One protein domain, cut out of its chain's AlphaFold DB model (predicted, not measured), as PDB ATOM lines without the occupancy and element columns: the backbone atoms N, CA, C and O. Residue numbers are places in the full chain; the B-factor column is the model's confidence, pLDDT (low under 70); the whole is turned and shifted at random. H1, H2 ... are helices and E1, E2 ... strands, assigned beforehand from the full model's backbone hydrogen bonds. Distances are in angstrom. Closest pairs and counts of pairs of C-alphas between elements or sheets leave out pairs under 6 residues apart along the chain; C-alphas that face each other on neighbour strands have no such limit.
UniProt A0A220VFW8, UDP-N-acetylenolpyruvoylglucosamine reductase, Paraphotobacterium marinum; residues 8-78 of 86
ATOM      1  N   ALA A   8     -13.203  -5.599  38.181       95.12
ATOM      2  CA  ALA A   8     -11.942  -4.859  38.266       95.12
ATOM      3  C   ALA A   8     -10.932  -5.573  39.178       95.12
ATOM      4  O   ALA A   8      -9.772  -5.732  38.812       95.12
ATOM      5  N   TRP A   9     -11.407  -6.081  40.321       95.81
ATOM      6  CA  TRP A   9     -10.580  -6.812  41.275       95.81
ATOM      7  C   TRP A   9     -10.031  -8.099  40.651       95.81
ATOM      8  O   TRP A   9      -8.832  -8.347  40.742       95.81
ATOM      9  N   LEU A  10     -10.868  -8.869  39.948       96.81
ATOM     10  CA  LEU A  10     -10.435 -10.085  39.247       96.81
ATOM     11  C   LEU A  10      -9.376  -9.782  38.174       96.81
ATOM     12  O   LEU A  10      -8.374 -10.489  38.066       96.81
ATOM     13  N   ILE A  11      -9.552  -8.708  37.404       97.06
ATOM     14  CA  ILE A  11      -8.624  -8.324  36.329       97.06
ATOM     15  C   ILE A  11      -7.275  -7.860  36.904       97.06
ATOM     16  O   ILE A  11      -6.219  -8.221  36.383       97.06
ATOM     17  N   GLU A  12      -7.280  -7.097  37.995       96.38
ATOM     18  CA  GLU A  12      -6.050  -6.652  38.665       96.38
ATOM     19  C   GLU A  12      -5.296  -7.819  39.309       96.38
ATOM     20  O   GLU A  12      -4.084  -7.954  39.124       96.38
ATOM     21  N   HIS A  13      -6.005  -8.702  40.014       95.94
ATOM     22  CA  HIS A  13      -5.387  -9.780  40.791       95.94
ATOM     23  C   HIS A  13      -4.961 -10.981  39.929       95.94
ATOM     24  O   HIS A  13      -4.071 -11.730  40.329       95.94
ATOM     25  N   SER A  14      -5.485 -11.108  38.704       96.38
ATOM     26  CA  SER A  14      -4.943 -12.005  37.668       96.38
ATOM     27  C   SER A  14      -3.808 -11.374  36.849       96.38
ATOM     28  O   SER A  14      -3.265 -12.011  35.947       96.38
ATOM     29  N   ASN A  15      -3.412 -10.123  37.122       96.56
ATOM     30  CA  ASN A  15      -2.508  -9.338  36.270       96.56
ATOM     31  C   ASN A  15      -2.992  -9.236  34.805       96.56
ATOM     32  O   ASN A  15      -2.175  -9.147  33.882       96.56
ATOM     33  N   ALA A  16      -4.299  -9.311  34.551       96.19
ATOM     34  CA  ALA A  16      -4.877  -9.066  33.231       96.19
ATOM     35  C   ALA A  16      -4.874  -7.566  32.882       96.19
ATOM     36  O   ALA A  16      -4.745  -7.199  31.720       96.19
ATOM     37  N   ASN A  17      -4.867  -6.687  33.888       95.81
ATOM     38  CA  ASN A  17      -4.695  -5.239  33.717       95.81
ATOM     39  C   ASN A  17      -3.328  -4.813  33.141       95.81
ATOM     40  O   ASN A  17      -3.139  -3.647  32.809       95.81
ATOM     41  N   LYS A  18      -2.361  -5.729  33.048       96.50
ATOM     42  CA  LYS A  18      -1.047  -5.481  32.435       96.50
ATOM     43  C   LYS A  18      -0.985  -5.906  30.967       96.50
ATOM     44  O   LYS A  18       0.074  -5.802  30.356       96.50
ATOM     45  N   LEU A  19      -2.082  -6.430  30.418       97.25
ATOM     46  CA  LEU A  19      -2.140  -6.877  29.033       97.25
ATOM     47  C   LEU A  19      -2.209  -5.689  28.068       97.25
ATOM     48  O   LEU A  19      -2.832  -4.654  28.330       97.25
ATOM     49  N   SER A  20      -1.569  -5.881  26.923       97.31
ATOM     50  CA  SER A  20      -1.602  -4.979  25.779       97.31
ATOM     51  C   SER A  20      -1.523  -5.800  24.503       97.31
ATOM     52  O   SER A  20      -0.705  -6.717  24.427       97.31
ATOM     53  N   VAL A  21      -2.316  -5.436  23.503       97.88
ATOM     54  CA  VAL A  21      -2.314  -6.068  22.181       97.88
ATOM     55  C   VAL A  21      -2.269  -4.961  21.137       97.88
ATOM     56  O   VAL A  21      -3.118  -4.074  21.150       97.88
ATOM     57  N   GLY A  22      -1.267  -4.986  20.256       96.88
ATOM     58  CA  GLY A  22      -1.080  -3.944  19.241       96.88
ATOM     59  C   GLY A  22      -1.085  -2.538  19.853       96.88
ATOM     60  O   GLY A  22      -0.300  -2.240  20.755       96.88
ATOM     61  N   GLY A  23      -1.984  -1.674  19.376       97.19
ATOM     62  CA  GLY A  23      -2.159  -0.323  19.911       97.19
ATOM     63  C   GLY A  23      -3.043  -0.215  21.161       97.19
ATOM     64  O   GLY A  23      -3.166   0.888  21.704       97.19
ATOM     65  N   ALA A  24      -3.695  -1.298  21.601       98.19
ATOM     66  CA  ALA A  24      -4.644  -1.316  22.714       98.19
ATOM     67  C   ALA A  24      -3.992  -1.779  24.026       98.19
ATOM     68  O   ALA A  24      -3.161  -2.688  24.045       98.19
ATOM     69  N   CYS A  25      -4.398  -1.197  25.155       97.75
ATOM     70  CA  CYS A  25      -4.011  -1.683  26.482       97.75
ATOM     71  C   CYS A  25      -5.090  -1.398  27.530       97.75
ATOM     72  O   CYS A  25      -5.982  -0.577  27.313       97.75
ATOM     73  N   VAL A  26      -4.992  -2.047  28.689       97.38
ATOM     74  CA  VAL A  26      -5.827  -1.699  29.846       97.38
ATOM     75  C   VAL A  26      -5.346  -0.380  30.459       97.38
ATOM     76  O   VAL A  26      -4.150  -0.083  30.485       97.38
ATOM     77  N   TYR A  27      -6.279   0.443  30.931       96.94
ATOM     78  CA  TYR A  27      -5.970   1.706  31.582       96.94
ATOM     79  C   TYR A  27      -5.396   1.477  32.980       96.94
ATOM     80  O   TYR A  27      -6.035   0.882  33.845       96.94
ATOM     81  N   GLU A  28      -4.217   2.037  33.234       90.69
ATOM     82  CA  GLU A  28      -3.461   1.806  34.471       90.69
ATOM     83  C   GLU A  28      -4.197   2.246  35.745       90.69
ATOM     84  O   GLU A  28      -3.937   1.702  36.814       90.69
ATOM     85  N   LYS A  29      -5.121   3.214  35.653       92.56
ATOM     86  CA  LYS A  29      -5.880   3.696  36.820       92.56
ATOM     87  C   LYS A  29      -7.210   2.974  37.034       92.56
ATOM     88  O   LYS A  29      -7.843   3.210  38.058       92.56
ATOM     89  N   HIS A  30      -7.680   2.183  36.065       92.56
ATOM     90  CA  HIS A  30      -8.966   1.498  36.176       92.56
ATOM     91  C   HIS A  30      -9.049   0.275  35.251       92.56
ATOM     92  O   HIS A  30      -9.220   0.409  34.038       92.56
ATOM     93  N   ALA A  31      -9.018  -0.925  35.832       94.56
ATOM     94  CA  ALA A  31      -8.878  -2.181  35.091       94.56
ATOM     95  C   ALA A  31     -10.054  -2.560  34.166       94.56
ATOM     96  O   ALA A  31      -9.889  -3.404  33.292       94.56
ATOM     97  N   LEU A  32     -11.227  -1.935  34.323       95.75
ATOM     98  CA  LEU A  32     -12.376  -2.138  33.418       95.75
ATOM     99  C   LEU A  32     -12.284  -1.357  32.098       95.75
ATOM    100  O   LEU A  32     -13.162  -1.493  31.253       95.75
ATOM    101  N   ILE A  33     -11.275  -0.500  31.927       96.25
ATOM    102  CA  ILE A  33     -11.186   0.402  30.777       96.25
ATOM    103  C   ILE A  33     -10.074  -0.075  29.848       96.25
ATOM    104  O   ILE A  33      -8.916  -0.150  30.251       96.25
ATOM    105  N   ILE A  34     -10.417  -0.337  28.587       97.00
ATOM    106  CA  ILE A  34      -9.450  -0.504  27.498       97.00
ATOM    107  C   ILE A  34      -9.269   0.847  26.807       97.00
ATOM    108  O   ILE A  34     -10.245   1.537  26.513       97.00
ATOM    109  N   ILE A  35      -8.022   1.227  26.535       97.50
ATOM    110  CA  ILE A  35      -7.672   2.457  25.827       97.50
ATOM    111  C   ILE A  35      -6.909   2.158  24.541       97.50
ATOM    112  O   ILE A  35      -6.132   1.207  24.449       97.50
ATOM    113  N   ASN A  36      -7.092   3.033  23.557       97.62
ATOM    114  CA  ASN A  36      -6.212   3.123  22.403       97.62
ATOM    115  C   ASN A  36      -4.977   3.948  22.797       97.62
ATOM    116  O   ASN A  36      -5.057   5.171  22.912       97.62
ATOM    117  N   LYS A  37      -3.851   3.275  23.041       96.62
ATOM    118  CA  LYS A  37      -2.583   3.906  23.429       96.62
ATOM    119  C   LYS A  37      -1.743   4.308  22.218       96.62
ATOM    120  O   LYS A  37      -1.017   5.296  22.291       96.62
ATOM    121  N   SER A  38      -1.818   3.552  21.123       95.94
ATOM    122  CA  SER A  38      -1.011   3.793  19.923       95.94
ATOM    123  C   SER A  38      -1.685   3.263  18.655       95.94
ATOM    124  O   SER A  38      -1.300   2.219  18.134       95.94
ATOM    125  N   ASN A  39      -2.671   4.002  18.142       96.25
ATOM    126  CA  ASN A  39      -3.389   3.700  16.897       96.25
ATOM    127  C   ASN A  39      -3.965   2.267  16.839       96.25
ATOM    128  O   ASN A  39      -3.850   1.580  15.826       96.25
ATOM    129  N   ALA A  40      -4.579   1.831  17.943       97.25
ATOM    130  CA  ALA A  40      -5.274   0.555  18.049       97.25
ATOM    131  C   ALA A  40      -6.338   0.420  16.961       97.25
ATOM    132  O   ALA A  40      -7.196   1.297  16.806       97.25
ATOM    133  N   ASN A  41      -6.302  -0.697  16.247       95.50
ATOM    134  CA  ASN A  41      -7.380  -1.075  15.345       95.50
ATOM    135  C   ASN A  41      -8.461  -1.873  16.111       95.50
ATOM    136  O   ASN A  41      -8.314  -2.193  17.292       95.50
ATOM    137  N   TRP A  42      -9.574  -2.186  15.445       93.44
ATOM    138  CA  TRP A  42     -10.676  -2.921  16.077       93.44
ATOM    139  C   TRP A  42     -10.259  -4.330  16.542       93.44
ATOM    140  O   TRP A  42     -10.748  -4.795  17.569       93.44
ATOM    141  N   PHE A  43      -9.346  -4.986  15.816       93.50
ATOM    142  CA  PHE A  43      -8.856  -6.326  16.125       93.50
ATOM    143  C   PHE A  43      -7.985  -6.319  17.384       93.50
ATOM    144  O   PHE A  43      -8.150  -7.190  18.231       93.50
ATOM    145  N   ASP A  44      -7.149  -5.294  17.572       96.56
ATOM    146  CA  ASP A  44      -6.354  -5.106  18.792       96.56
ATOM    147  C   ASP A  44      -7.251  -5.045  20.040       96.56
ATOM    148  O   ASP A  44      -6.985  -5.697  21.048       96.56
ATOM    149  N   ILE A  45      -8.348  -4.281  19.963       95.75
ATOM    150  CA  ILE A  45      -9.321  -4.139  21.057       95.75
ATOM    151  C   ILE A  45     -10.070  -5.455  21.287       95.75
ATOM    152  O   ILE A  45     -10.235  -5.876  22.431       95.75
ATOM    153  N   PHE A  46     -10.522  -6.101  20.207       94.50
ATOM    154  CA  PHE A  46     -11.240  -7.373  20.265       94.50
ATOM    155  C   PHE A  46     -10.383  -8.471  20.903       94.50
ATOM    156  O   PHE A  46     -10.829  -9.143  21.833       94.50
ATOM    157  N   GLN A  47      -9.134  -8.613  20.457       95.44
ATOM    158  CA  GLN A  47      -8.202  -9.604  20.982       95.44
ATOM    159  C   GLN A  47      -7.843  -9.312  22.439       95.44
ATOM    160  O   GLN A  47      -7.920 -10.211  23.267       95.44
ATOM    161  N   LEU A  48      -7.553  -8.055  22.794       96.81
ATOM    162  CA  LEU A  48      -7.277  -7.690  24.185       96.81
ATOM    163  C   LEU A  48      -8.457  -8.018  25.115       96.81
ATOM    164  O   LEU A  48      -8.251  -8.518  26.219       96.81
ATOM    165  N   ALA A  49      -9.693  -7.762  24.680       96.06
ATOM    166  CA  ALA A  49     -10.878  -8.106  25.459       96.06
ATOM    167  C   ALA A  49     -11.018  -9.628  25.651       96.06
ATOM    168  O   ALA A  49     -11.347 -10.068  26.755       96.06
ATOM    169  N   ARG A  50     -10.727 -10.431  24.615       94.88
ATOM    170  CA  ARG A  50     -10.685 -11.900  24.724       94.88
ATOM    171  C   ARG A  50      -9.605 -12.366  25.696       94.88
ATOM    172  O   ARG A  50      -9.924 -13.134  26.598       94.88
ATOM    173  N   ASP A  51      -8.386 -11.846  25.578       96.19
ATOM    174  CA  ASP A  51      -7.253 -12.235  26.427       96.19
ATOM    175  C   ASP A  51      -7.526 -11.940  27.911       96.19
ATOM    176  O   ASP A  51      -7.185 -12.732  28.790       96.19
ATOM    177  N   ILE A  52      -8.175 -10.808  28.217       96.69
ATOM    178  CA  ILE A  52      -8.580 -10.465  29.589       96.69
ATOM    179  C   ILE A  52      -9.612 -11.468  30.120       96.69
ATOM    180  O   ILE A  52      -9.470 -11.936  31.253       96.69
ATOM    181  N   LYS A  53     -10.637 -11.800  29.320       95.56
ATOM    182  CA  LYS A  53     -11.677 -12.771  29.698       95.56
ATOM    183  C   LYS A  53     -11.074 -14.147  29.960       95.56
ATOM    184  O   LYS A  53     -11.288 -14.696  31.036       95.56
ATOM    185  N   GLU A  54     -10.276 -14.648  29.022       95.62
ATOM    186  CA  GLU A  54      -9.616 -15.951  29.120       95.62
ATOM    187  C   GLU A  54      -8.709 -16.017  30.351       95.62
ATOM    188  O   GLU A  54      -8.751 -16.978  31.116       95.62
ATOM    189  N   LYS A  55      -7.934 -14.961  30.614       97.00
ATOM    190  CA  LYS A  55      -7.049 -14.930  31.779       97.00
ATOM    191  C   LYS A  55      -7.822 -14.966  33.095       97.00
ATOM    192  O   LYS A  55      -7.429 -15.685  34.008       97.00
ATOM    193  N   VAL A  56      -8.919 -14.222  33.217       97.12
ATOM    194  CA  VAL A  56      -9.757 -14.263  34.427       97.12
ATOM    195  C   VAL A  56     -10.424 -15.631  34.590       97.12
ATOM    196  O   VAL A  56     -10.454 -16.162  35.702       97.12
ATOM    197  N   GLU A  57     -10.877 -16.235  33.494       96.12
ATOM    198  CA  GLU A  57     -11.471 -17.570  33.492       96.12
ATOM    199  C   GLU A  57     -10.470 -18.642  33.926       96.12
ATOM    200  O   GLU A  57     -10.765 -19.414  34.832       96.12
ATOM    201  N   VAL A  58      -9.247 -18.635  33.394       96.88
ATOM    202  CA  VAL A  58      -8.192 -19.579  33.795       96.88
ATOM    203  C   VAL A  58      -7.798 -19.413  35.267       96.88
ATOM    204  O   VAL A  58      -7.568 -20.404  35.960       96.88
ATOM    205  N   PHE A  59      -7.716 -18.177  35.772       97.06
ATOM    206  CA  PHE A  59      -7.282 -17.921  37.151       97.06
ATOM    207  C   PHE A  59      -8.357 -18.216  38.201       97.06
ATOM    208  O   PHE A  59      -8.025 -18.658  39.301       97.06
ATOM    209  N   TYR A  60      -9.626 -17.939  37.896       96.25
ATOM    210  CA  TYR A  60     -10.705 -17.969  38.889       96.25
ATOM    211  C   TYR A  60     -11.838 -18.938  38.555       96.25
ATOM    212  O   TYR A  60     -12.731 -19.113  39.382       96.25
ATOM    213  N   ASN A  61     -11.822 -19.558  37.373       96.06
ATOM    214  CA  ASN A  61     -12.944 -20.317  36.819       96.06
ATOM    215  C   ASN A  61     -14.235 -19.472  36.765       96.06
ATOM    216  O   ASN A  61     -15.332 -19.953  37.053       96.06
ATOM    217  N   ILE A  62     -14.080 -18.177  36.453       94.62
ATOM    218  CA  ILE A  62     -15.154 -17.185  36.318       94.62
ATOM    219  C   ILE A  62     -15.087 -16.600  34.909       94.62
ATOM    220  O   ILE A  62     -14.105 -15.946  34.563       94.62
ATOM    221  N   SER A  63     -16.149 -16.779  34.126       93.06
ATOM    222  CA  SER A  63     -16.271 -16.136  32.818       93.06
ATOM    223  C   SER A  63     -16.824 -14.718  32.976       93.06
ATOM    224  O   SER A  63     -17.842 -14.505  33.637       93.06
ATOM    225  N   LEU A  64     -16.134 -13.733  32.399       93.75
ATOM    226  CA  LEU A  64     -16.589 -12.342  32.380       93.75
ATOM    227  C   LEU A  64     -17.500 -12.089  31.174       93.75
ATOM    228  O   LEU A  64     -17.224 -12.527  30.056       93.75
ATOM    229  N   GLU A  65     -18.547 -11.298  31.366       91.12
ATOM    230  CA  GLU A  65     -19.381 -10.785  30.277       91.12
ATOM    231  C   GLU A  65     -18.929  -9.372  29.892       91.12
ATOM    232  O   GLU A  65     -18.599  -8.553  30.751       91.12
ATOM    233  N   ASN A  66     -18.880  -9.080  28.593       89.19
ATOM    234  CA  ASN A  66     -18.557  -7.746  28.095       89.19
ATOM    235  C   ASN A  66     -19.810  -6.866  28.044       89.19
ATOM    236  O   ASN A  66     -20.807  -7.234  27.436       89.19
ATOM    237  N   GLU A  67     -19.724  -5.659  28.606       88.94
ATOM    238  CA  GLU A  67     -20.779  -4.642  28.471       88.94
ATOM    239  C   GLU A  67     -20.738  -3.942  27.100       88.94
ATOM    240  O   GLU A  67     -21.757  -3.480  26.583       88.94
ATOM    241  N   VAL A  68     -19.547  -3.851  26.500       91.69
ATOM    242  CA  VAL A  68     -19.340  -3.203  25.201       91.69
ATOM    243  C   VAL A  68     -19.771  -4.137  24.076       91.69
ATOM    244  O   VAL A  68     -19.386  -5.307  24.043       91.69
ATOM    245  N   ARG A  69     -20.529  -3.589  23.124       91.56
ATOM    246  CA  ARG A  69     -21.023  -4.285  21.931       91.56
ATOM    247  C   ARG A  69     -20.071  -4.075  20.759       91.56
ATOM    248  O   ARG A  69     -19.699  -2.939  20.465       91.56
ATOM    249  N   PHE A  70     -19.718  -5.149  20.061       90.56
ATOM    250  CA  PHE A  70     -18.901  -5.078  18.850       90.56
ATOM    251  C   PHE A  70     -19.812  -5.071  17.622       90.56
ATOM    252  O   PHE A  70     -20.581  -6.003  17.413       90.56
ATOM    253  N   ILE A  71     -19.734  -4.020  16.803       91.06
ATOM    254  CA  ILE A  71     -20.606  -3.833  15.636       91.06
ATOM    255  C   ILE A  71     -19.775  -3.884  14.355       91.06
ATOM    256  O   ILE A  71     -18.806  -3.142  14.203       91.06
ATOM    257  N   THR A  72     -20.180  -4.743  13.421       88.50
ATOM    258  CA  THR A  72     -19.565  -4.913  12.099       88.50
ATOM    259  C   THR A  72     -20.559  -4.575  10.988       88.50
ATOM    260  O   THR A  72     -21.745  -4.350  11.235       88.50
ATOM    261  N   THR A  73     -20.103  -4.599   9.734       89.00
ATOM    262  CA  THR A  73     -20.973  -4.449   8.554       89.00
ATOM    263  C   THR A  73     -22.014  -5.564   8.419       89.00
ATOM    264  O   THR A  73     -23.044  -5.351   7.787       89.00
ATOM    265  N   LYS A  74     -21.767  -6.737   9.016       88.06
ATOM    266  CA  LYS A  74     -22.666  -7.901   9.001       88.06
ATOM    267  C   LYS A  74     -23.596  -7.950  10.224       88.06
ATOM    268  O   LYS A  74     -24.451  -8.825  10.292       88.06
ATOM    269  N   GLY A  75     -23.444  -7.017  11.169       88.69
ATOM    270  CA  GLY A  75     -24.209  -6.959  12.415       88.69
ATOM    271  C   GLY A  75     -23.335  -6.990  13.668       88.69
ATOM    272  O   GLY A  75     -22.117  -6.805  13.609       88.69
ATOM    273  N   GLU A  76     -23.983  -7.188  14.813       89.62
ATOM    274  CA  GLU A  76     -23.317  -7.335  16.107       89.62
ATOM    275  C   GLU A  76     -22.608  -8.688  16.220       89.62
ATOM    276  O   GLU A  76     -23.142  -9.715  15.799       89.62
ATOM    277  N   ILE A  77     -21.408  -8.672  16.793       88.19
ATOM    278  CA  ILE A  77     -20.601  -9.860  17.061       88.19
ATOM    279  C   ILE A  77     -20.338  -9.989  18.563       88.19
ATOM    280  O   ILE A  77     -20.210  -8.993  19.277       88.19
ATOM    281  N   ASP A  78     -20.235 -11.231  19.028       86.31
ATOM    282  CA  ASP A  78     -19.891 -11.574  20.409       86.31
ATOM    283  C   ASP A  78     -18.407 -11.967  20.490       86.31
ATOM    284  O   ASP A  78     -17.874 -12.592  19.569       86.31
TER     285      ASP A  78
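What this domain is: This is residues 8 to 78 of the 86 residues of the protein "UDP-N-acetylenolpyruvoylglucosamine reductase" of Paraphotobacterium marinum (UniProt A0A220VFW8). A twisted two-strand hairpin, E1 and E2, packs on the first part of one long helix, H2, and the short helix H1 fits in beside both, near the end of H2. After H2 the chain folds back alongside it to a second, small hairpin, E3 and E4, which lies near the beginning of H2 and far from H1. The printed part has 71 residues, with two named helices and four named strands in the order H1, E1, E2, H2, E3, E4; the two sheets, E1 - E2 and E3 - E4, are antiparallel, and the class is mixed, helices and strands. The whole is compact, with a radius of gyration of the C-alphas of 12.1 A and spans of 35 by 25 by 16 A.

Where its parts are: E1 is residues 24 to 27, 9.5 A from first to last C-alpha, and E2 is residues 30 to 36, 14.1 A. H2, residues 42 to 60, is the longest helix at 27.3 A, from C-alpha 42 at (-10.676, -2.921, 16.077) to C-alpha 60 at (-10.705, -17.969, 38.889). H1 is residues 8 to 13, 8.6 A, and begins with C-alpha 8 at (-11.942, -4.859, 38.266). E3 is residues 70 to 72, 6.8 A, and E4 is residues 75 to 77, 6.6 A, ending with C-alpha 77 at (-20.601, -9.860, 17.061).

How they stand to each other: E1 and E2 form an antiparallel hairpin with 148 degrees between their directions; N 25 and O 35 are 3.0 A apart and N 27 and O 33 are 2.8 A apart, both within hydrogen-bond range. Residues 20 to 21 pair antiparallel with residues 24 to 25 of E1. The closest C-alphas of E1 and H2 are those of Ala 24 and Ile 45, 5.7 A apart. The closest of E2 and H2 are those of Ile 34 and Ile 45, 7.4 A. The closest of H1 and E2 are those of Ala 8 and Ala 31, 5.2 A. H1 and H2 touch, H2 with residues 52 to 60 alone; the closest C-alphas are those of Ile 11 and Val 56, 6.3 A. They run the same way at a steep tilt of 67 degrees, only just short of about perpendicular. H2 and E3 are near each other, with 5 pairs of C-alphas within 10 A, while H2 and E4 are apart. E3 and E4 form an antiparallel hairpin at 140 degrees, with N 72 and O 75 at 2.8 A, within hydrogen-bond range. In H1 and H2 every O i to N i+4 pair is within hydrogen-bond range.

The domain as a whole: The C-alphas farthest apart are those of His 13 and Lys 74, 36.2 A. The printed part has no cut and no long link. Its mean pLDDT is 94.7, and no printed residue is under 70.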